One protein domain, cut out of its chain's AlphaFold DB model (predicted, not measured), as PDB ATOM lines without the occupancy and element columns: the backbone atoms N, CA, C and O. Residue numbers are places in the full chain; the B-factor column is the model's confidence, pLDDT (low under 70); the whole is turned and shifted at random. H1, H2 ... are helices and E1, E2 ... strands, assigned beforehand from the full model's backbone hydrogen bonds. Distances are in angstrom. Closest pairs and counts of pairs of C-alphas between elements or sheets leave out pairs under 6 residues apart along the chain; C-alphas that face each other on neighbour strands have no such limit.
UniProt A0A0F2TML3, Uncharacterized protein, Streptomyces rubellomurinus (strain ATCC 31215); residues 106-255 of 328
ATOM      1  N   ALA A 106     289.602 530.845 572.061       74.25
ATOM      2  CA  ALA A 106     289.504 529.503 571.490       74.25
ATOM      3  C   ALA A 106     290.081 528.432 572.432       74.25
ATOM      4  O   ALA A 106     289.439 527.411 572.646       74.25
ATOM      5  N   ALA A 107     291.236 528.693 573.057       72.25
ATOM      6  CA  ALA A 107     291.850 527.786 574.029       72.25
ATOM      7  C   ALA A 107     290.994 527.587 575.296       72.25
ATOM      8  O   ALA A 107     290.871 526.474 575.799       72.25
ATOM      9  N   LEU A 108     290.371 528.656 575.807       77.44
ATOM     10  CA  LEU A 108     289.470 528.561 576.962       77.44
ATOM     11  C   LEU A 108     288.222 527.723 576.651       77.44
ATOM     12  O   LEU A 108     287.763 526.969 577.505       77.44
ATOM     13  N   ASN A 109     287.699 527.839 575.430       78.56
ATOM     14  CA  ASN A 109     286.530 527.081 574.992       78.56
ATOM     15  C   ASN A 109     286.871 525.629 574.620       78.56
ATOM     16  O   ASN A 109     286.015 524.756 574.749       78.56
ATOM     17  N   SER A 110     288.100 525.356 574.168       79.69
ATOM     18  CA  SER A 110     288.513 524.015 573.743       79.69
ATOM     19  C   SER A 110     288.857 523.099 574.910       79.69
ATOM     20  O   SER A 110     288.573 521.907 574.833       79.69
ATOM     21  N   GLU A 111     289.410 523.623 576.008       84.69
ATOM     22  CA  GLU A 111     289.838 522.799 577.145       84.69
ATOM     23  C   GLU A 111     288.740 521.885 577.723       84.69
ATOM     24  O   GLU A 111     289.025 520.701 577.899       84.69
ATOM     25  N   PRO A 112     287.487 522.321 577.981       85.44
ATOM     26  CA  PRO A 112     286.459 521.405 578.485       85.44
ATOM     27  C   PRO A 112     286.129 520.278 577.492       85.44
ATOM     28  O   PRO A 112     285.878 519.145 577.909       85.44
ATOM     29  N   LEU A 113     286.170 520.562 576.187       85.44
ATOM     30  CA  LEU A 113     285.912 519.580 575.129       85.44
ATOM     31  C   LEU A 113     287.070 518.576 575.014       85.44
ATOM     32  O   LEU A 113     286.845 517.369 574.932       85.44
ATOM     33  N   LEU A 114     288.312 519.060 575.083       86.44
ATOM     34  CA  LEU A 114     289.510 518.221 575.080       86.44
ATOM     35  C   LEU A 114     289.604 517.368 576.353       86.44
ATOM     36  O   LEU A 114     289.894 516.180 576.266       86.44
ATOM     37  N   ALA A 115     289.254 517.914 577.519       85.81
ATOM     38  CA  ALA A 115     289.179 517.160 578.768       85.81
ATOM     39  C   ALA A 115     288.095 516.066 578.733       85.81
ATOM     40  O   ALA A 115     288.268 514.989 579.311       85.81
ATOM     41  N   GLN A 116     286.974 516.304 578.043       83.56
ATOM     42  CA  GLN A 116     285.972 515.265 577.798       83.56
ATOM     43  C   GLN A 116     286.511 514.172 576.865       83.56
ATOM     44  O   GLN A 116     286.266 512.989 577.110       83.56
ATOM     45  N   LEU A 117     287.247 514.554 575.819       84.62
ATOM     46  CA  LEU A 117     287.852 513.631 574.860       84.62
ATOM     47  C   LEU A 117     288.979 512.786 575.483       84.62
ATOM     48  O   LEU A 117     289.092 511.599 575.176       84.62
ATOM     49  N   ASP A 118     289.748 513.338 576.421       84.50
ATOM     50  CA  ASP A 118     290.846 512.637 577.103       84.50
ATOM     51  C   ASP A 118     290.387 511.385 577.864       84.50
ATOM     52  O   ASP A 118     291.157 510.439 578.032       84.50
ATOM     53  N   LYS A 119     289.108 511.316 578.259       79.31
ATOM     54  CA  LYS A 119     288.510 510.111 578.864       79.31
ATOM     55  C   LYS A 119     288.533 508.892 577.935       79.31
ATOM     56  O   LYS A 119     288.381 507.773 578.408       79.31
ATOM     57  N   SER A 120     288.695 509.116 576.632       79.62
ATOM     58  CA  SER A 120     288.806 508.079 575.601       79.62
ATOM     59  C   SER A 120     290.229 507.885 575.075       79.62
ATOM     60  O   SER A 120     290.410 507.238 574.046       79.62
ATOM     61  N   LEU A 121     291.244 508.438 575.748       79.56
ATOM     62  CA  LEU A 121     292.630 508.175 575.374       79.56
ATOM     63  C   LEU A 121     292.941 506.670 575.463       79.56
ATOM     64  O   LEU A 121     292.569 506.027 576.450       79.56
ATOM     65  N   PRO A 122     293.667 506.112 574.478       78.06
ATOM     66  CA  PRO A 122     294.077 504.718 574.522       78.06
ATOM     67  C   PRO A 122     294.961 504.436 575.743       78.06
ATOM     68  O   PRO A 122     295.803 505.250 576.132       78.06
ATOM     69  N   THR A 123     294.768 503.261 576.339       74.56
ATOM     70  CA  THR A 123     295.556 502.763 577.473       74.56
ATOM     71  C   THR A 123     296.781 501.981 577.011       74.56
ATOM     72  O   THR A 123     296.768 501.379 575.938       74.56
ATOM     73  N   THR A 124     297.799 501.881 577.872       71.00
ATOM     74  CA  THR A 124     299.014 501.086 577.606       71.00
ATOM     75  C   THR A 124     298.788 499.578 577.678       71.00
ATOM     76  O   THR A 124     299.719 498.818 577.441       71.00
ATOM     77  N   THR A 125     297.588 499.137 578.052       73.44
ATOM     78  CA  THR A 125     297.227 497.723 578.129       73.44
ATOM     79  C   THR A 125     297.243 497.098 576.739       73.44
ATOM     80  O   THR A 125     296.545 497.565 575.834       73.44
ATOM     81  N   GLU A 126     298.036 496.038 576.595       73.88
ATOM     82  CA  GLU A 126     298.072 495.207 575.396       73.88
ATOM     83  C   GLU A 126     296.703 494.577 575.153       73.88
ATOM     84  O   GLU A 126     296.063 494.058 576.074       73.88
ATOM     85  N   LYS A 127     296.245 494.648 573.906       69.50
ATOM     86  CA  LYS A 127     294.980 494.061 573.483       69.50
ATOM     87  C   LYS A 127     295.220 492.769 572.725       69.50
ATOM     88  O   LYS A 127     296.060 492.704 571.834       69.50
ATOM     89  N   GLN A 128     294.424 491.760 573.047       63.53
ATOM     90  CA  GLN A 128     294.288 490.587 572.196       63.53
ATOM     91  C   GLN A 128     293.143 490.856 571.220       63.53
ATOM     92  O   GLN A 128     292.056 491.233 571.648       63.53
ATOM     93  N   GLY A 129     293.396 490.704 569.924       62.31
ATOM     94  CA  GLY A 129     292.422 490.936 568.856       62.31
ATOM     95  C   GLY A 129     292.709 490.041 567.654       62.31
ATOM     96  O   GLY A 129     293.786 489.442 567.569       62.31
ATOM     97  N   SER A 130     291.750 489.936 566.729       61.69
ATOM     98  CA  SER A 130     291.916 489.111 565.522       61.69
ATOM     99  C   SER A 130     292.873 489.738 564.495       61.69
ATOM    100  O   SER A 130     293.367 489.040 563.610       61.69
ATOM    101  N   GLY A 131     293.201 491.029 564.642       75.38
ATOM    102  CA  GLY A 131     294.167 491.734 563.802       75.38
ATOM    103  C   GLY A 131     294.471 493.164 564.264       75.38
ATOM    104  O   GLY A 131     293.889 493.669 565.226       75.38
ATOM    105  N   ALA A 132     295.377 493.832 563.540       81.00
ATOM    106  CA  ALA A 132     295.811 495.198 563.846       81.00
ATOM    107  C   ALA A 132     294.648 496.209 563.844       81.00
ATOM    108  O   ALA A 132     294.614 497.090 564.696       81.00
ATOM    109  N   GLU A 133     293.675 496.058 562.940       81.12
ATOM    110  CA  GLU A 133     292.498 496.935 562.854       81.12
ATOM    111  C   GLU A 133     291.735 497.004 564.188       81.12
ATOM    112  O   GLU A 133     291.427 498.089 564.679       81.12
ATOM    113  N   GLU A 134     291.506 495.856 564.829       77.31
ATOM    114  CA  GLU A 134     290.753 495.781 566.086       77.31
ATOM    115  C   GLU A 134     291.552 496.332 567.272       77.31
ATOM    116  O   GLU A 134     291.021 497.091 568.087       77.31
ATOM    117  N   CYS A 135     292.849 496.019 567.354       79.62
ATOM    118  CA  CYS A 135     293.694 496.511 568.443       79.62
ATOM    119  C   CYS A 135     293.924 498.030 568.372       79.62
ATOM    120  O   CYS A 135     294.090 498.685 569.406       79.62
ATOM    121  N   TRP A 136     293.901 498.616 567.173       87.94
ATOM    122  CA  TRP A 136     294.139 500.045 566.959       87.94
ATOM    123  C   TRP A 136     292.876 500.911 567.019       87.94
ATOM    124  O   TRP A 136     292.993 502.134 567.104       87.94
ATOM    125  N   GLN A 137     291.689 500.304 567.078       84.38
ATOM    126  CA  GLN A 137     290.403 500.997 566.991       84.38
ATOM    127  C   GLN A 137     290.203 502.116 568.032       84.38
ATOM    128  O   GLN A 137     289.599 503.134 567.710       84.38
ATOM    129  N   ASP A 138     290.737 501.991 569.254       83.19
ATOM    130  CA  ASP A 138     290.654 503.067 570.265       83.19
ATOM    131  C   ASP A 138     291.381 504.331 569.825       83.19
ATOM    132  O   ASP A 138     290.870 505.438 569.980       83.19
ATOM    133  N   LEU A 139     292.594 504.160 569.287       90.56
ATOM    134  CA  LEU A 139     293.361 505.283 568.776       90.56
ATOM    135  C   LEU A 139     292.629 505.875 567.572       90.56
ATOM    136  O   LEU A 139     292.507 507.091 567.481       90.56
ATOM    137  N   THR A 140     292.096 505.026 566.691       90.62
ATOM    138  CA  THR A 140     291.302 505.455 565.538       90.62
ATOM    139  C   THR A 140     290.093 506.291 565.951       90.62
ATOM    140  O   THR A 140     289.922 507.393 565.433       90.62
ATOM    141  N   ASP A 141     289.271 505.829 566.900       86.12
ATOM    142  CA  ASP A 141     288.083 506.571 567.341       86.12
ATOM    143  C   ASP A 141     288.455 507.857 568.090       86.12
ATOM    144  O   ASP A 141     287.852 508.905 567.849       86.12
ATOM    145  N   TYR A 142     289.493 507.812 568.932       89.56
ATOM    146  CA  TYR A 142     290.026 509.002 569.590       89.56
ATOM    147  C   TYR A 142     290.464 510.060 568.565       89.56
ATOM    148  O   TYR A 142     290.025 511.209 568.634       89.56
ATOM    149  N   LEU A 143     291.286 509.677 567.582       92.94
ATOM    150  CA  LEU A 143     291.778 510.584 566.542       92.94
ATOM    151  C   LEU A 143     290.648 511.080 565.641       92.94
ATOM    152  O   LEU A 143     290.625 512.257 565.300       92.94
ATOM    153  N   ARG A 144     289.681 510.225 565.299       90.31
ATOM    154  CA  ARG A 144     288.488 510.604 564.535       90.31
ATOM    155  C   ARG A 144     287.724 511.718 565.247       90.31
ATOM    156  O   ARG A 144     287.404 512.734 564.639       90.31
ATOM    157  N   ARG A 145     287.447 511.544 566.540       88.00
ATOM    158  CA  ARG A 145     286.724 512.532 567.355       88.00
ATOM    159  C   ARG A 145     287.538 513.807 567.557       88.00
ATOM    160  O   ARG A 145     286.963 514.889 567.532       88.00
ATOM    161  N   LEU A 146     288.859 513.686 567.690       90.81
ATOM    162  CA  LEU A 146     289.764 514.830 567.722       90.81
ATOM    163  C   LEU A 146     289.697 515.624 566.415       90.81
ATOM    164  O   LEU A 146     289.504 516.830 566.455       90.81
ATOM    165  N   VAL A 147     289.810 514.964 565.264       90.38
ATOM    166  CA  VAL A 147     289.713 515.611 563.947       90.38
ATOM    167  C   VAL A 147     288.369 516.320 563.795       90.38
ATOM    168  O   VAL A 147     288.348 517.490 563.427       90.38
ATOM    169  N   LEU A 148     287.265 515.654 564.148       86.88
ATOM    170  CA  LEU A 148     285.916 516.223 564.051       86.88
ATOM    171  C   LEU A 148     285.698 517.441 564.959       86.88
ATOM    172  O   LEU A 148     284.847 518.274 564.659       86.88
ATOM    173  N   LEU A 149     286.481 517.579 566.033       85.94
ATOM    174  CA  LEU A 149     286.460 518.765 566.889       85.94
ATOM    175  C   LEU A 149     287.012 520.009 566.172       85.94
ATOM    176  O   LEU A 149     286.540 521.119 566.410       85.94
ATOM    177  N   PHE A 150     288.016 519.832 565.309       85.50
ATOM    178  CA  PHE A 150     288.653 520.917 564.552       85.50
ATOM    179  C   PHE A 150     288.051 521.112 563.157       85.50
ATOM    180  O   PHE A 150     288.137 522.206 562.595       85.50
ATOM    181  N   ASP A 151     287.467 520.055 562.600       84.25
ATOM    182  CA  ASP A 151     286.909 520.012 561.258       84.25
ATOM    183  C   ASP A 151     285.681 519.082 561.221       84.25
ATOM    184  O   ASP A 151     285.831 517.866 561.065       84.25
ATOM    185  N   PRO A 152     284.458 519.633 561.331       79.12
ATOM    186  CA  PRO A 152     283.234 518.849 561.501       79.12
ATOM    187  C   PRO A 152     282.785 518.119 560.226       79.12
ATOM    188  O   PRO A 152     281.771 517.418 560.244       79.12
ATOM    189  N   ARG A 153     283.501 518.271 559.099       81.31
ATOM    190  CA  ARG A 153     283.163 517.563 557.858       81.31
ATOM    191  C   ARG A 153     283.246 516.046 558.092       81.31
ATOM    192  O   ARG A 153     284.273 515.597 558.609       81.31
ATOM    193  N   PRO A 154     282.241 515.258 557.658       77.94
ATOM    194  CA  PRO A 154     282.252 513.807 557.814       77.94
ATOM    195  C   PRO A 154     283.538 513.172 557.276       77.94
ATOM    196  O   PRO A 154     284.085 513.614 556.262       77.94
ATOM    197  N   ILE A 155     284.008 512.127 557.959       80.31
ATOM    198  CA  ILE A 155     285.062 511.244 557.453       80.31
ATOM    199  C   ILE A 155     284.351 510.081 556.772       80.31
ATOM    200  O   ILE A 155     283.715 509.275 557.450       80.31
ATOM    201  N   GLU A 156     284.403 510.043 555.443       76.50
ATOM    202  CA  GLU A 156     283.789 508.983 554.646       76.50
ATOM    203  C   GLU A 156     284.666 507.725 554.715       76.50
ATOM    204  O   GLU A 156     285.804 507.758 554.243       76.50
ATOM    205  N   PRO A 157     284.186 506.625 555.322       74.19
ATOM    206  CA  PRO A 157     284.961 505.399 555.389       74.19
ATOM    207  C   PRO A 157     285.002 504.725 554.014       74.19
ATOM    208  O   PRO A 157     283.993 504.662 553.309       74.19
ATOM    209  N   ALA A 158     286.148 504.148 553.647       72.31
ATOM    210  CA  ALA A 158     286.296 503.430 552.375       72.31
ATOM    211  C   ALA A 158     285.430 502.154 552.283       72.31
ATOM    212  O   ALA A 158     285.204 501.622 551.193       72.31
ATOM    213  N   ARG A 159     284.959 501.629 553.422       70.75
ATOM    214  CA  ARG A 159     284.105 500.436 553.524       70.75
ATOM    215  C   ARG A 159     282.921 500.693 554.464       70.75
ATOM    216  O   ARG A 159     283.055 501.488 555.392       70.75
ATOM    217  N   PRO A 160     281.779 499.998 554.287       57.97
ATOM    218  CA  PRO A 160     280.670 500.067 555.235       57.97
ATOM    219  C   PRO A 160     281.126 499.632 556.635       57.97
ATOM    220  O   PRO A 160     281.557 498.494 556.816       57.97
ATOM    221  N   GLY A 161     281.042 500.530 557.618       63.56
ATOM    222  CA  GLY A 161     281.496 500.265 558.984       63.56
ATOM    223  C   GLY A 161     282.080 501.500 559.678       63.56
ATOM    224  O   GLY A 161     281.966 502.612 559.156       63.56
ATOM    225  N   PRO A 162     282.673 501.332 560.875       67.81
ATOM    226  CA  PRO A 162     283.434 502.398 561.520       67.81
ATOM    227  C   PRO A 162     284.649 502.793 560.666       67.81
ATOM    228  O   PRO A 162     285.222 501.951 559.978       67.81
ATOM    229  N   ALA A 163     285.044 504.068 560.733       72.19
ATOM    230  CA  ALA A 163     286.205 504.580 560.005       72.19
ATOM    231  C   ALA A 163     287.480 503.821 560.388       72.19
ATOM    232  O   ALA A 163     287.746 503.619 561.577       72.19
ATOM    233  N   ALA A 164     288.262 503.432 559.383       84.62
ATOM    234  CA  ALA A 164     289.572 502.837 559.581       84.62
ATOM    235  C   ALA A 164     290.602 503.928 559.896       84.62
ATOM    236  O   ALA A 164     290.424 505.102 559.562       84.62
ATOM    237  N   ILE A 165     291.728 503.546 560.505       89.81
ATOM    238  CA  ILE A 165     292.798 504.504 560.811       89.81
ATOM    239  C   ILE A 165     293.307 505.199 559.542       89.81
ATOM    240  O   ILE A 165     293.554 506.401 559.552       89.81
ATOM    241  N   THR A 166     293.345 504.477 558.422       90.38
ATOM    242  CA  THR A 166     293.725 504.989 557.100       90.38
ATOM    243  C   THR A 166     292.791 506.077 556.576       90.38
ATOM    244  O   THR A 166     293.244 506.934 555.824       90.38
ATOM    245  N   ASP A 167     291.522 506.095 556.996       89.88
ATOM    246  CA  ASP A 167     290.564 507.147 556.624       89.88
ATOM    247  C   ASP A 167     290.778 508.418 557.471       89.88
ATOM    248  O   ASP A 167     290.546 509.542 557.025       89.88
ATOM    249  N   VAL A 168     291.249 508.249 558.713       92.25
ATOM    250  CA  VAL A 168     291.440 509.337 559.685       92.25
ATOM    251  C   VAL A 168     292.778 510.057 559.492       92.25
ATOM    252  O   VAL A 168     292.844 511.275 559.653       92.25
ATOM    253  N   LEU A 169     293.851 509.341 559.141       95.69
ATOM    254  CA  LEU A 169     295.208 509.903 559.061       95.69
ATOM    255  C   LEU A 169     295.373 511.061 558.062       95.69
ATOM    256  O   LEU A 169     295.990 512.059 558.444       95.69
ATOM    257  N   PRO A 170     294.803 511.023 556.841       94.12
ATOM    258  CA  PRO A 170     294.859 512.167 555.930       94.12
ATOM    259  C   PRO A 170     294.216 513.416 556.543       94.12
ATOM    260  O   PRO A 170     294.764 514.514 556.466       94.12
ATOM    261  N   ARG A 171     293.086 513.239 557.239       92.44
ATOM    262  CA  ARG A 171     292.375 514.331 557.915       92.44
ATOM    263  C   ARG A 171     293.129 514.855 559.132       92.44
ATOM    264  O   ARG A 171     293.092 516.053 559.397       92.44
ATOM    265  N   LEU A 172     293.850 513.986 559.835       95.06
ATOM    266  CA  LEU A 172     294.759 514.385 560.905       95.06
ATOM    267  C   LEU A 172     295.905 515.252 560.361       95.06
ATOM    268  O   LEU A 172     296.214 516.284 560.948       95.06
ATOM    269  N   ALA A 173     296.498 514.877 559.222       95.50
ATOM    270  CA  ALA A 173     297.565 515.649 558.586       95.50
ATOM    271  C   ALA A 173     297.087 517.032 558.103       95.50
ATOM    272  O   ALA A 173     297.826 518.011 558.225       95.50
ATOM    273  N   GLU A 174     295.846 517.139 557.611       93.69
ATOM    274  CA  GLU A 174     295.236 518.415 557.203       93.69
ATOM    275  C   GLU A 174     295.119 519.435 558.350       93.69
ATOM    276  O   GLU A 174     295.095 520.644 558.083       93.69
ATOM    277  N   LEU A 175     295.106 518.990 559.617       92.44
ATOM    278  CA  LEU A 175     295.073 519.895 560.771       92.44
ATOM    279  C   LEU A 175     296.281 520.835 560.806       92.44
ATOM    280  O   LEU A 175     296.141 521.960 561.281       92.44
ATOM    281  N   ALA A 176     297.424 520.446 560.225       92.50
ATOM    282  CA  ALA A 176     298.596 521.315 560.116       92.50
ATOM    283  C   ALA A 176     298.271 522.665 559.459       92.50
ATOM    284  O   ALA A 176     298.779 523.697 559.889       92.50
ATOM    285  N   ARG A 177     297.377 522.669 558.461       90.00
ATOM    286  CA  ARG A 177     296.931 523.880 557.758       90.00
ATOM    287  C   ARG A 177     295.955 524.717 558.585       90.00
ATOM    288  O   ARG A 177     295.884 525.923 558.396       90.00
ATOM    289  N   LEU A 178     295.163 524.082 559.448       86.00
ATOM    290  CA  LEU A 178     294.161 524.765 560.273       86.00
ATOM    291  C   LEU A 178     294.779 525.373 561.533       86.00
ATOM    292  O   LEU A 178     294.340 526.425 561.989       86.00
ATOM    293  N   THR A 179     295.789 524.712 562.094       86.06
ATOM    294  CA  THR A 179     296.412 525.110 563.359       86.06
ATOM    295  C   THR A 179     297.779 525.769 563.190       86.06
ATOM    296  O   THR A 179     298.372 526.151 564.193       86.06
ATOM    297  N   ASP A 180     298.311 525.849 561.966       86.44
ATOM    298  CA  ASP A 180     299.691 526.265 561.663       86.44
ATOM    299  C   ASP A 180     300.767 525.433 562.406       86.44
ATOM    300  O   ASP A 180     301.838 525.942 562.737       86.44
ATOM    301  N   LEU A 181     300.489 524.149 562.686       90.06
ATOM    302  CA  LEU A 181     301.407 523.237 563.391       90.06
ATOM    303  C   LEU A 181     301.822 522.067 562.480       90.06
ATOM    304  O   LEU A 181     301.031 521.134 562.306       90.06
ATOM    305  N   PRO A 182     303.036 522.069 561.894       92.88
ATOM    306  CA  PRO A 182     303.492 520.993 561.005       92.88
ATOM    307  C   PRO A 182     303.623 519.630 561.708       92.88
ATOM    308  O   PRO A 182     303.641 518.588 561.053       92.88
ATOM    309  N   GLU A 183     303.673 519.606 563.042       96.19
ATOM    310  CA  GLU A 183     303.752 518.390 563.850       96.19
ATOM    311  C   GLU A 183     302.552 517.452 563.661       96.19
ATOM    312  O   GLU A 183     302.679 516.256 563.923       96.19
ATOM    313  N   TRP A 184     301.405 517.955 563.187       96.50
ATOM    314  CA  TRP A 184     300.259 517.115 562.832       96.50
ATOM    315  C   TRP A 184     300.561 516.176 561.667       96.50
ATOM    316  O   TRP A 184     300.238 514.990 561.738       96.50
ATOM    317  N   THR A 185     301.221 516.681 560.622       97.19
ATOM    318  CA  THR A 185     301.635 515.876 559.466       97.19
ATOM    319  C   THR A 185     302.647 514.816 559.893       97.19
ATOM    320  O   THR A 185     302.454 513.637 559.609       97.19
ATOM    321  N   ALA A 186     303.654 515.208 560.682       96.81
ATOM    322  CA  ALA A 186     304.659 514.280 561.197       96.81
ATOM    323  C   ALA A 186     304.051 513.182 562.090       96.81
ATOM    324  O   ALA A 186     304.459 512.022 562.029       96.81
ATOM    325  N   LEU A 187     303.053 513.524 562.916       97.75
ATOM    326  CA  LEU A 187     302.341 512.545 563.734       97.75
ATOM    327  C   LEU A 187     301.535 511.566 562.870       97.75
ATOM    328  O   LEU A 187     301.571 510.366 563.133       97.75
ATOM    329  N   ALA A 188     300.831 512.056 561.847       97.31
ATOM    330  CA  ALA A 188     300.062 511.206 560.942       97.31
ATOM    331  C   ALA A 188     300.963 510.208 560.191       97.31
ATOM    332  O   ALA A 188     300.651 509.019 560.146       97.31
ATOM    333  N   GLU A 189     302.113 510.657 559.683       97.19
ATOM    334  CA  GLU A 189     303.111 509.800 559.025       97.19
ATOM    335  C   GLU A 189     303.695 508.747 559.979       97.19
ATOM    336  O   GLU A 189     303.802 507.566 559.633       97.19
ATOM    337  N   LEU A 190     304.027 509.145 561.212       97.25
ATOM    338  CA  LEU A 190     304.543 508.226 562.229       97.25
ATOM    339  C   LEU A 190     303.514 507.148 562.598       97.25
ATOM    340  O   LEU A 190     303.864 505.979 562.773       97.25
ATOM    341  N   ILE A 191     302.240 507.526 562.712       96.88
ATOM    342  CA  ILE A 191     301.160 506.573 562.967       96.88
ATOM    343  C   ILE A 191     300.971 505.651 561.758       96.88
ATOM    344  O   ILE A 191     300.867 504.447 561.966       96.88
ATOM    345  N   SER A 192     300.984 506.177 560.528       95.88
ATOM    346  CA  SER A 192     300.840 505.379 559.299       95.88
ATOM    347  C   SER A 192     301.907 504.291 559.207       95.88
ATOM    348  O   SER A 192     301.588 503.107 559.140       95.88
ATOM    349  N   THR A 193     303.178 504.681 559.304       95.19
ATOM    350  CA  THR A 193     304.323 503.759 559.213       95.19
ATOM    351  C   THR A 193     304.313 502.703 560.320       95.19
ATOM    352  O   THR A 193     304.604 501.528 560.084       95.19
ATOM    353  N   THR A 194     303.934 503.090 561.541       93.50
ATOM    354  CA  THR A 194     303.846 502.143 562.661       93.50
ATOM    355  C   THR A 194     302.649 501.206 562.514       93.50
ATOM    356  O   THR A 194     302.762 500.022 562.831       93.50
ATOM    357  N   TYR A 195     301.521 501.704 562.006       92.00
ATOM    358  CA  TYR A 195     300.334 500.900 561.732       92.00
ATOM    359  C   TYR A 195     300.582 499.872 560.619       92.00
ATOM    360  O   TYR A 195     300.216 498.710 560.777       92.00
ATOM    361  N   GLU A 196     301.275 500.251 559.545       91.25
ATOM    362  CA  GLU A 196     301.717 499.322 558.493       91.25
ATOM    363  C   GLU A 196     302.610 498.216 559.075       91.25
ATOM    364  O   GLU A 196     302.351 497.030 558.874       91.25
ATOM    365  N   SER A 197     303.597 498.579 559.902       89.44
ATOM    366  CA  SER A 197     304.456 497.594 560.575       89.44
ATOM    367  C   SER A 197     303.678 496.670 561.520       89.44
ATOM    368  O   SER A 197     303.971 495.472 561.615       89.44
ATOM    369  N   ALA A 198     302.680 497.213 562.219       87.00
ATOM    370  CA  ALA A 198     301.752 496.444 563.032       87.00
ATOM    371  C   ALA A 198     300.959 495.449 562.181       87.00
ATOM    372  O   ALA A 198     300.875 494.282 562.555       87.00
ATOM    373  N   HIS A 199     300.423 495.879 561.045       84.62
ATOM    374  CA  HIS A 199     299.640 495.032 560.153       84.62
ATOM    375  C   HIS A 199     300.475 493.886 559.557       84.62
ATOM    376  O   HIS A 199     300.032 492.744 559.555       84.62
ATOM    377  N   GLU A 200     301.707 494.165 559.125       83.94
ATOM    378  CA  GLU A 200     302.586 493.169 558.498       83.94
ATOM    379  C   GLU A 200     303.194 492.161 559.482       83.94
ATOM    380  O   GLU A 200     303.418 491.004 559.134       83.94
ATOM    381  N   ARG A 201     303.553 492.609 560.693       78.31
ATOM    382  CA  ARG A 201     304.437 491.846 561.599       78.31
ATOM    383  C   ARG A 201     303.855 491.606 562.982       78.31
ATOM    384  O   ARG A 201     304.576 491.111 563.849       78.31
ATOM    385  N   GLY A 202     302.634 492.059 563.241       71.00
ATOM    386  CA  GLY A 202     302.005 491.971 564.557       71.00
ATOM    387  C   GLY A 202     301.350 490.624 564.846       71.00
ATOM    388  O   GLY A 202     300.969 490.382 565.981       71.00
ATOM    389  N   THR A 203     301.215 489.742 563.857       72.56
ATOM    390  CA  THR A 203     300.578 488.433 564.037       72.56
ATOM    391  C   THR A 203     301.596 487.333 564.301       72.56
ATOM    392  O   THR A 203     302.547 487.172 563.533       72.56
ATOM    393  N   THR A 204     301.355 486.523 565.327       68.50
ATOM    394  CA  THR A 204     302.081 485.279 565.600       68.50
ATOM    395  C   THR A 204     301.128 484.088 565.520       68.50
ATOM    396  O   THR A 204     299.919 484.205 565.730       68.50
ATOM    397  N   VAL A 205     301.661 482.924 565.145       66.94
ATOM    398  CA  VAL A 205     300.899 481.670 565.142       66.94
ATOM    399  C   VAL A 205     301.132 480.979 566.476       66.94
ATOM    400  O   VAL A 205     302.272 480.684 566.832       66.94
ATOM    401  N   VAL A 206     300.053 480.711 567.204       63.41
ATOM    402  CA  VAL A 206     300.070 480.117 568.542       63.41
ATOM    403  C   VAL A 206     299.292 478.801 568.521       63.41
ATOM    404  O   VAL A 206     298.254 478.692 567.871       63.41
ATOM    405  N   GLY A 207     299.782 477.793 569.242       58.06
ATOM    406  CA  GLY A 207     299.136 476.483 569.366       58.06
ATOM    407  C   GLY A 207     299.977 475.330 568.819       58.06
ATOM    408  O   GLY A 207     301.139 475.495 568.452       58.06
ATOM    409  N   ALA A 208     299.378 474.141 568.791       50.91
ATOM    410  CA  ALA A 208     299.985 472.923 568.268       50.91
ATOM    411  C   ALA A 208     298.986 472.224 567.348       50.91
ATOM    412  O   ALA A 208     297.779 472.243 567.596       50.91
ATOM    413  N   TRP A 209     299.492 471.618 566.276       46.88
ATOM    414  CA  TRP A 209     298.659 470.954 565.278       46.88
ATOM    415  C   TRP A 209     297.723 469.917 565.934       46.88
ATOM    416  O   TRP A 209     298.191 469.150 566.780       46.88
ATOM    417  N   PRO A 210     296.420 469.873 565.584       56.84
ATOM    418  CA  PRO A 210     295.740 470.594 564.496       56.84
ATOM    419  C   PRO A 210     295.180 471.986 564.865       56.84
ATOM    420  O   PRO A 210     294.626 472.662 564.003       56.84
ATOM    421  N   ASN A 211     295.328 472.439 566.112       57.09
ATOM    422  CA  ASN A 211     294.712 473.666 566.627       57.09
ATOM    423  C   ASN A 211     295.707 474.840 566.608       57.09
ATOM    424  O   ASN A 211     296.229 475.246 567.649       57.09
ATOM    425  N   LEU A 212     296.000 475.351 565.411       54.16
ATOM    426  CA  LEU A 212     296.796 476.567 565.219       54.16
ATOM    427  C   LEU A 212     295.871 477.788 565.148       54.16
ATOM    428  O   LEU A 212     294.911 477.794 564.380       54.16
ATOM    429  N   PHE A 213     296.190 478.830 565.911       65.38
ATOM    430  CA  PHE A 213     295.473 480.102 565.932       65.38
ATOM    431  C   PHE A 213     296.428 481.234 565.559       65.38
ATOM    432  O   PHE A 213     297.572 481.254 566.007       65.38
ATOM    433  N   VAL A 214     295.969 482.187 564.752       64.38
ATOM    434  CA  VAL A 214     296.712 483.427 564.497       64.38
ATOM    435  C   VAL A 214     296.260 484.446 565.531       64.38
ATOM    436  O   VAL A 214     295.068 484.737 565.625       64.38
ATOM    437  N   VAL A 215     297.194 484.962 566.322       65.00
ATOM    438  CA  VAL A 215     296.921 485.959 567.358       65.00
ATOM    439  C   VAL A 215     297.735 487.205 567.050       65.00
ATOM    440  O   VAL A 215     298.908 487.121 566.693       65.00
ATOM    441  N   TYR A 216     297.112 488.374 567.168       67.88
ATOM    442  CA  TYR A 216     297.839 489.632 567.125       67.88
ATOM    443  C   TYR A 216     298.495 489.907 568.484       67.88
ATOM    444  O   TYR A 216     297.806 490.049 569.496       67.88
ATOM    445  N   GLU A 217     299.821 490.002 568.505       69.00
ATOM    446  CA  GLU A 217     300.594 490.475 569.652       69.00
ATOM    447  C   GLU A 217     300.676 492.006 569.606       69.00
ATOM    448  O   GLU A 217     301.445 492.600 568.841       69.00
ATOM    449  N   ASP A 218     299.882 492.671 570.448       69.44
ATOM    450  CA  ASP A 218     299.817 494.133 570.545       69.44
ATOM    451  C   ASP A 218     301.003 494.747 571.302       69.44
ATOM    452  O   ASP A 218     300.856 495.532 572.238       69.44
ATOM    453  N   ARG A 219     302.216 494.483 570.809       80.25
ATOM    454  CA  ARG A 219     303.453 495.161 571.238       80.25
ATOM    455  C   ARG A 219     303.446 496.679 570.991       80.25
ATOM    456  O   ARG A 219     304.393 497.377 571.343       80.25
ATOM    457  N   PHE A 220     302.396 497.196 570.349       86.25
ATOM    458  CA  PHE A 220     302.235 498.595 569.970       86.25
ATOM    459  C   PHE A 220     301.337 499.380 570.942       86.25
ATOM    460  O   PHE A 220     301.157 500.583 570.750       86.25
ATOM    461  N   ALA A 221     300.823 498.774 572.019       84.06
ATOM    462  CA  ALA A 221     299.949 499.445 572.991       84.06
ATOM    463  C   ALA A 221     300.561 500.720 573.607       84.06
ATOM    464  O   ALA A 221     299.903 501.765 573.711       84.06
ATOM    465  N   ALA A 222     301.851 500.669 573.955       86.38
ATOM    466  CA  ALA A 222     302.586 501.828 574.457       86.38
ATOM    467  C   ALA A 222     302.683 502.945 573.404       86.38
ATOM    468  O   ALA A 222     302.475 504.119 573.722       86.38
ATOM    469  N   PHE A 223     302.931 502.581 572.141       92.50
ATOM    470  CA  PHE A 223     302.964 503.531 571.032       92.50
ATOM    471  C   PHE A 223     301.592 504.176 570.808       92.50
ATOM    472  O   PHE A 223     301.511 505.400 570.737       92.50
ATOM    473  N   ARG A 224     300.507 503.390 570.774       91.12
ATOM    474  CA  ARG A 224     299.137 503.910 570.599       91.12
ATOM    475  C   ARG A 224     298.792 504.943 571.673       91.12
ATOM    476  O   ARG A 224     298.286 506.021 571.364       91.12
ATOM    477  N   THR A 225     299.150 504.652 572.922       89.44
ATOM    478  CA  THR A 225     298.997 505.585 574.050       89.44
ATOM    479  C   THR A 225     299.810 506.864 573.850       89.44
ATOM    480  O   THR A 225     299.294 507.969 574.027       89.44
ATOM    481  N   ALA A 226     301.086 506.735 573.476       92.88
ATOM    482  CA  ALA A 226     301.968 507.876 573.250       92.88
ATOM    483  C   ALA A 226     301.474 508.765 572.096       92.88
ATOM    484  O   ALA A 226     301.454 509.987 572.237       92.88
ATOM    485  N   ALA A 227     301.010 508.163 570.999       95.56
ATOM    486  CA  ALA A 227     300.436 508.863 569.855       95.56
ATOM    487  C   ALA A 227     299.164 509.637 570.239       95.56
ATOM    488  O   ALA A 227     299.054 510.825 569.932       95.56
ATOM    489  N   GLY A 228     298.245 509.012 570.988       93.19
ATOM    490  CA  GLY A 228     297.042 509.678 571.501       93.19
ATOM    491  C   GLY A 228     297.374 510.876 572.398       93.19
ATOM    492  O   GLY A 228     296.846 511.972 572.200       93.19
ATOM    493  N   ARG A 229     298.327 510.714 573.326       92.81
ATOM    494  CA  ARG A 229     298.808 511.812 574.183       92.81
ATOM    495  C   ARG A 229     299.471 512.928 573.381       92.81
ATOM    496  O   ARG A 229     299.250 514.100 573.677       92.81
ATOM    497  N   LYS A 230     300.262 512.591 572.360       96.19
ATOM    498  CA  LYS A 230     300.895 513.583 571.484       96.19
ATOM    499  C   LYS A 230     299.845 514.384 570.713       96.19
ATOM    500  O   LYS A 230     299.947 515.606 570.674       96.19
ATOM    501  N   ALA A 231     298.811 513.731 570.184       94.88
ATOM    502  CA  ALA A 231     297.681 514.410 569.553       94.88
ATOM    503  C   ALA A 231     296.942 515.333 570.543       94.88
ATOM    504  O   ALA A 231     296.654 516.479 570.211       94.88
ATOM    505  N   ALA A 232     296.707 514.882 571.781       91.62
ATOM    506  CA  ALA A 232     296.098 515.708 572.831       91.62
ATOM    507  C   ALA A 232     296.922 516.974 573.139       91.62
ATOM    508  O   ALA A 232     296.372 518.059 573.320       91.62
ATOM    509  N   GLN A 233     298.252 516.842 573.184       92.56
ATOM    510  CA  GLN A 233     299.166 517.969 573.394       92.56
ATOM    511  C   GLN A 233     299.112 518.963 572.230       92.56
ATOM    512  O   GLN A 233     298.984 520.163 572.467       92.56
ATOM    513  N   LEU A 234     299.159 518.469 570.987       93.06
ATOM    514  CA  LEU A 234     299.079 519.310 569.790       93.06
ATOM    515  C   LEU A 234     297.744 520.061 569.702       93.06
ATOM    516  O   LEU A 234     297.718 521.253 569.388       93.06
ATOM    517  N   ALA A 235     296.642 519.392 570.053       89.62
ATOM    518  CA  ALA A 235     295.316 519.996 570.106       89.62
ATOM    519  C   ALA A 235     295.273 521.193 571.066       89.62
ATOM    520  O   ALA A 235     294.785 522.261 570.696       89.62
ATOM    521  N   ARG A 236     295.862 521.059 572.259       86.88
ATOM    522  CA  ARG A 236     295.928 522.141 573.256       86.88
ATOM    523  C   ARG A 236     296.842 523.294 572.846       86.88
ATOM    524  O   ARG A 236     296.560 524.440 573.184       86.88
ATOM    525  N   SER A 237     297.910 523.024 572.096       85.75
ATOM    526  CA  SER A 237     298.820 524.071 571.610       85.75
ATOM    527  C   SER A 237     298.317 524.824 570.374       85.75
ATOM    528  O   SER A 237     298.856 525.880 570.057       85.75
ATOM    529  N   SER A 238     297.301 524.306 569.676       80.62
ATOM    530  CA  SER A 238     296.831 524.843 568.388       80.62
ATOM    531  C   SER A 238     296.273 526.270 568.453       80.62
ATOM    532  O   SER A 238     296.320 526.995 567.462       80.62
ATOM    533  N   GLY A 239     295.716 526.686 569.599       72.38
ATOM    534  CA  GLY A 239     295.051 527.986 569.746       72.38
ATOM    535  C   GLY A 239     293.884 528.210 568.772       72.38
ATOM    536  O   GLY A 239     293.448 529.349 568.606       72.38
ATOM    537  N   TYR A 240     293.393 527.155 568.120       78.38
ATOM    538  CA  TYR A 240     292.317 527.181 567.138       78.38
ATOM    539  C   TYR A 240     291.187 526.273 567.622       78.38
ATOM    540  O   TYR A 240     291.433 525.170 568.092       78.38
ATOM    541  N   LEU A 241     289.949 526.741 567.529       79.25
ATOM    542  CA  LEU A 241     288.757 525.926 567.728       79.25
ATOM    543  C   LEU A 241     287.620 526.577 566.931       79.25
ATOM    544  O   LEU A 241     287.415 527.788 567.082       79.25
ATOM    545  N   PRO A 242     286.900 525.827 566.084       75.94
ATOM    546  CA  PRO A 242     285.738 526.366 565.393       75.94
ATOM    547  C   PRO A 242     284.617 526.717 566.390       75.94
ATOM    548  O   PRO A 242     284.531 526.163 567.485       75.94
ATOM    549  N   ALA A 243     283.771 527.688 566.034       69.19
ATOM    550  CA  ALA A 243     282.744 528.227 566.937       69.19
ATOM    551  C   ALA A 243     281.628 527.218 567.267       69.19
ATOM    552  O   ALA A 243     280.987 527.320 568.309       69.19
ATOM    553  N   ASP A 244     281.413 526.255 566.379       71.50
ATOM    554  CA  ASP A 244     280.440 525.165 566.437       71.50
ATOM    555  C   ASP A 244     281.072 523.832 566.877       71.50
ATOM    556  O   ASP A 244     280.483 522.769 566.681       71.50
ATOM    557  N   ALA A 245     282.264 523.869 567.480       74.69
ATOM    558  CA  ALA A 245     282.949 522.676 567.958       74.69
ATOM    559  C   ALA A 245     282.115 521.924 569.008       74.69
ATOM    560  O   ALA A 245     281.798 522.447 570.078       74.69
ATOM    561  N   VAL A 246     281.820 520.655 568.722       76.69
ATOM    562  CA  VAL A 246     281.128 519.735 569.629       76.69
ATOM    563  C   VAL A 246     281.866 518.403 569.638       76.69
ATOM    564  O   VAL A 246     282.305 517.907 568.600       76.69
ATOM    565  N   VAL A 247     281.997 517.797 570.818       72.75
ATOM    566  CA  VAL A 247     282.539 516.440 570.935       72.75
ATOM    567  C   VAL A 247     281.484 515.456 570.446       72.75
ATOM    568  O   VAL A 247     280.466 515.246 571.103       72.75
ATOM    569  N   VAL A 248     281.748 514.823 569.305       72.50
ATOM    570  CA  VAL A 248     280.930 513.713 568.805       72.50
ATOM    571  C   VAL A 248     281.005 512.551 569.800       72.50
ATOM    572  O   VAL A 248     282.086 512.240 570.317       72.50
ATOM    573  N   GLU A 249     279.865 511.914 570.081       62.84
ATOM    574  CA  GLU A 249     279.820 510.728 570.941       62.84
ATOM    575  C   GLU A 249     280.711 509.610 570.384       62.84
ATOM    576  O   GLU A 249     280.927 509.483 569.170       62.84
ATOM    577  N   ALA A 250     281.269 508.808 571.294       56.00
ATOM    578  CA  ALA A 250     281.999 507.611 570.904       56.00
ATOM    579  C   ALA A 250     281.061 506.709 570.096       56.00
ATOM    580  O   ALA A 250     279.905 506.517 570.481       56.00
ATOM    581  N   ALA A 251     281.554 506.150 568.988       54.56
ATOM    582  CA  ALA A 251     280.821 505.064 568.349       54.56
ATOM    583  C   ALA A 251     280.613 503.964 569.408       54.56
ATOM    584  O   ALA A 251     281.539 503.735 570.193       54.56
ATOM    585  N   PRO A 252     279.432 503.318 569.488       47.59
ATOM    586  CA  PRO A 252     279.197 502.268 570.467       47.59
ATOM    587  C   PRO A 252     280.301 501.221 570.332       47.59
ATOM    588  O   PRO A 252     280.409 500.516 569.331       47.59
ATOM    589  N   VAL A 253     281.171 501.200 571.339       42.41
ATOM    590  CA  VAL A 253     282.264 500.250 571.469       42.41
ATOM    591  C   VAL A 253     281.592 498.909 571.705       42.41
ATOM    592  O   VAL A 253     280.973 498.706 572.751       42.41
ATOM    593  N   ASP A 254     281.676 498.009 570.731       44.72
ATOM    594  CA  ASP A 254     281.290 496.624 570.953       44.72
ATOM    595  C   ASP A 254     282.259 496.032 571.983       44.72
ATOM    596  O   ASP A 254     283.382 495.645 571.665       44.72
ATOM    597  N   LEU A 255     281.857 496.044 573.253       37.94
ATOM    598  CA  LEU A 255     282.668 495.561 574.369       37.94
ATOM    599  C   LEU A 255     283.023 494.074 574.217       37.94
ATOM    600  O   LEU A 255     284.011 493.642 574.810       37.94
TER     601      LEU A 255
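What this domain is: This is residues 106 to 255 of the 328 residues of an uncharacterized protein of Streptomyces rubellomurinus (strain ATCC 31215) (UniProt A0A0F2TML3). Five roughly aligned helices, H1 to H5, form a bundle with H2 in its middle, and a hairpin of two strands, E1 and E2, extends the rod at one end. The printed part has 150 residues, with H1, H2, H3, H4, E1, E2 and H5 in that order; the sheet E1 - E2 is antiparallel. It is mostly helix and compact, with a radius of gyration of the C-alphas of 16.3 A and spans of 59 by 29 by 28 A.

How they stand to each other: H1, residues 106 to 118, and H2, residues 132 to 150, form a helical hairpin and only just touch, with 3 pairs of C-alphas within 8 A, the closest Leu 117 and Tyr 142 at 7.3 A. H2, the hub, touches H3, residues 165 to 179, the same way at a shallow tilt of 28 degrees; their closest C-alphas, Thr 140 and Ile 165, are 5.0 A apart. H3 forms a helical hairpin with H4, residues 183 to 201, the closest C-alphas being Ala 173 and Thr 185 at 4.2 A. E1, residues 203 to 208, and E2, residues 211 to 216, form a hairpin, with N 204 and O 215 within hydrogen-bond range at 2.9 A. H5, residues 221 to 237, touches H2 the same way at a shallow tilt of 4 degrees, with C-alphas Leu 139 and Arg 224 closest at 6.2 A. Every O i to N i+4 pair is within hydrogen-bond range in H4 and H5, against 7 of 9 in H1, 12 of 15 in H2 and 5 of 11 in H3, where 9 of 12 O i to N i+3 pairs are.

Where its parts are: H1 begins at C-alpha 106 (289.504, 529.503, 571.490), and H5 ends at C-alpha 237 (298.820, 524.071, 571.610). H2 spans 26.7 A, with a kink of 47 degrees near residue 139; H4 spans 26.6 A.

The domain as a whole: The C-alphas farthest apart, Ala 106 and Pro 210, are 59.6 A apart. The printed part has no cut; H1 to H2 and H2 to H3 are long links. Mean pLDDT of the printed part is 80.3, and 30 residues are under 70, among them 204 to 218.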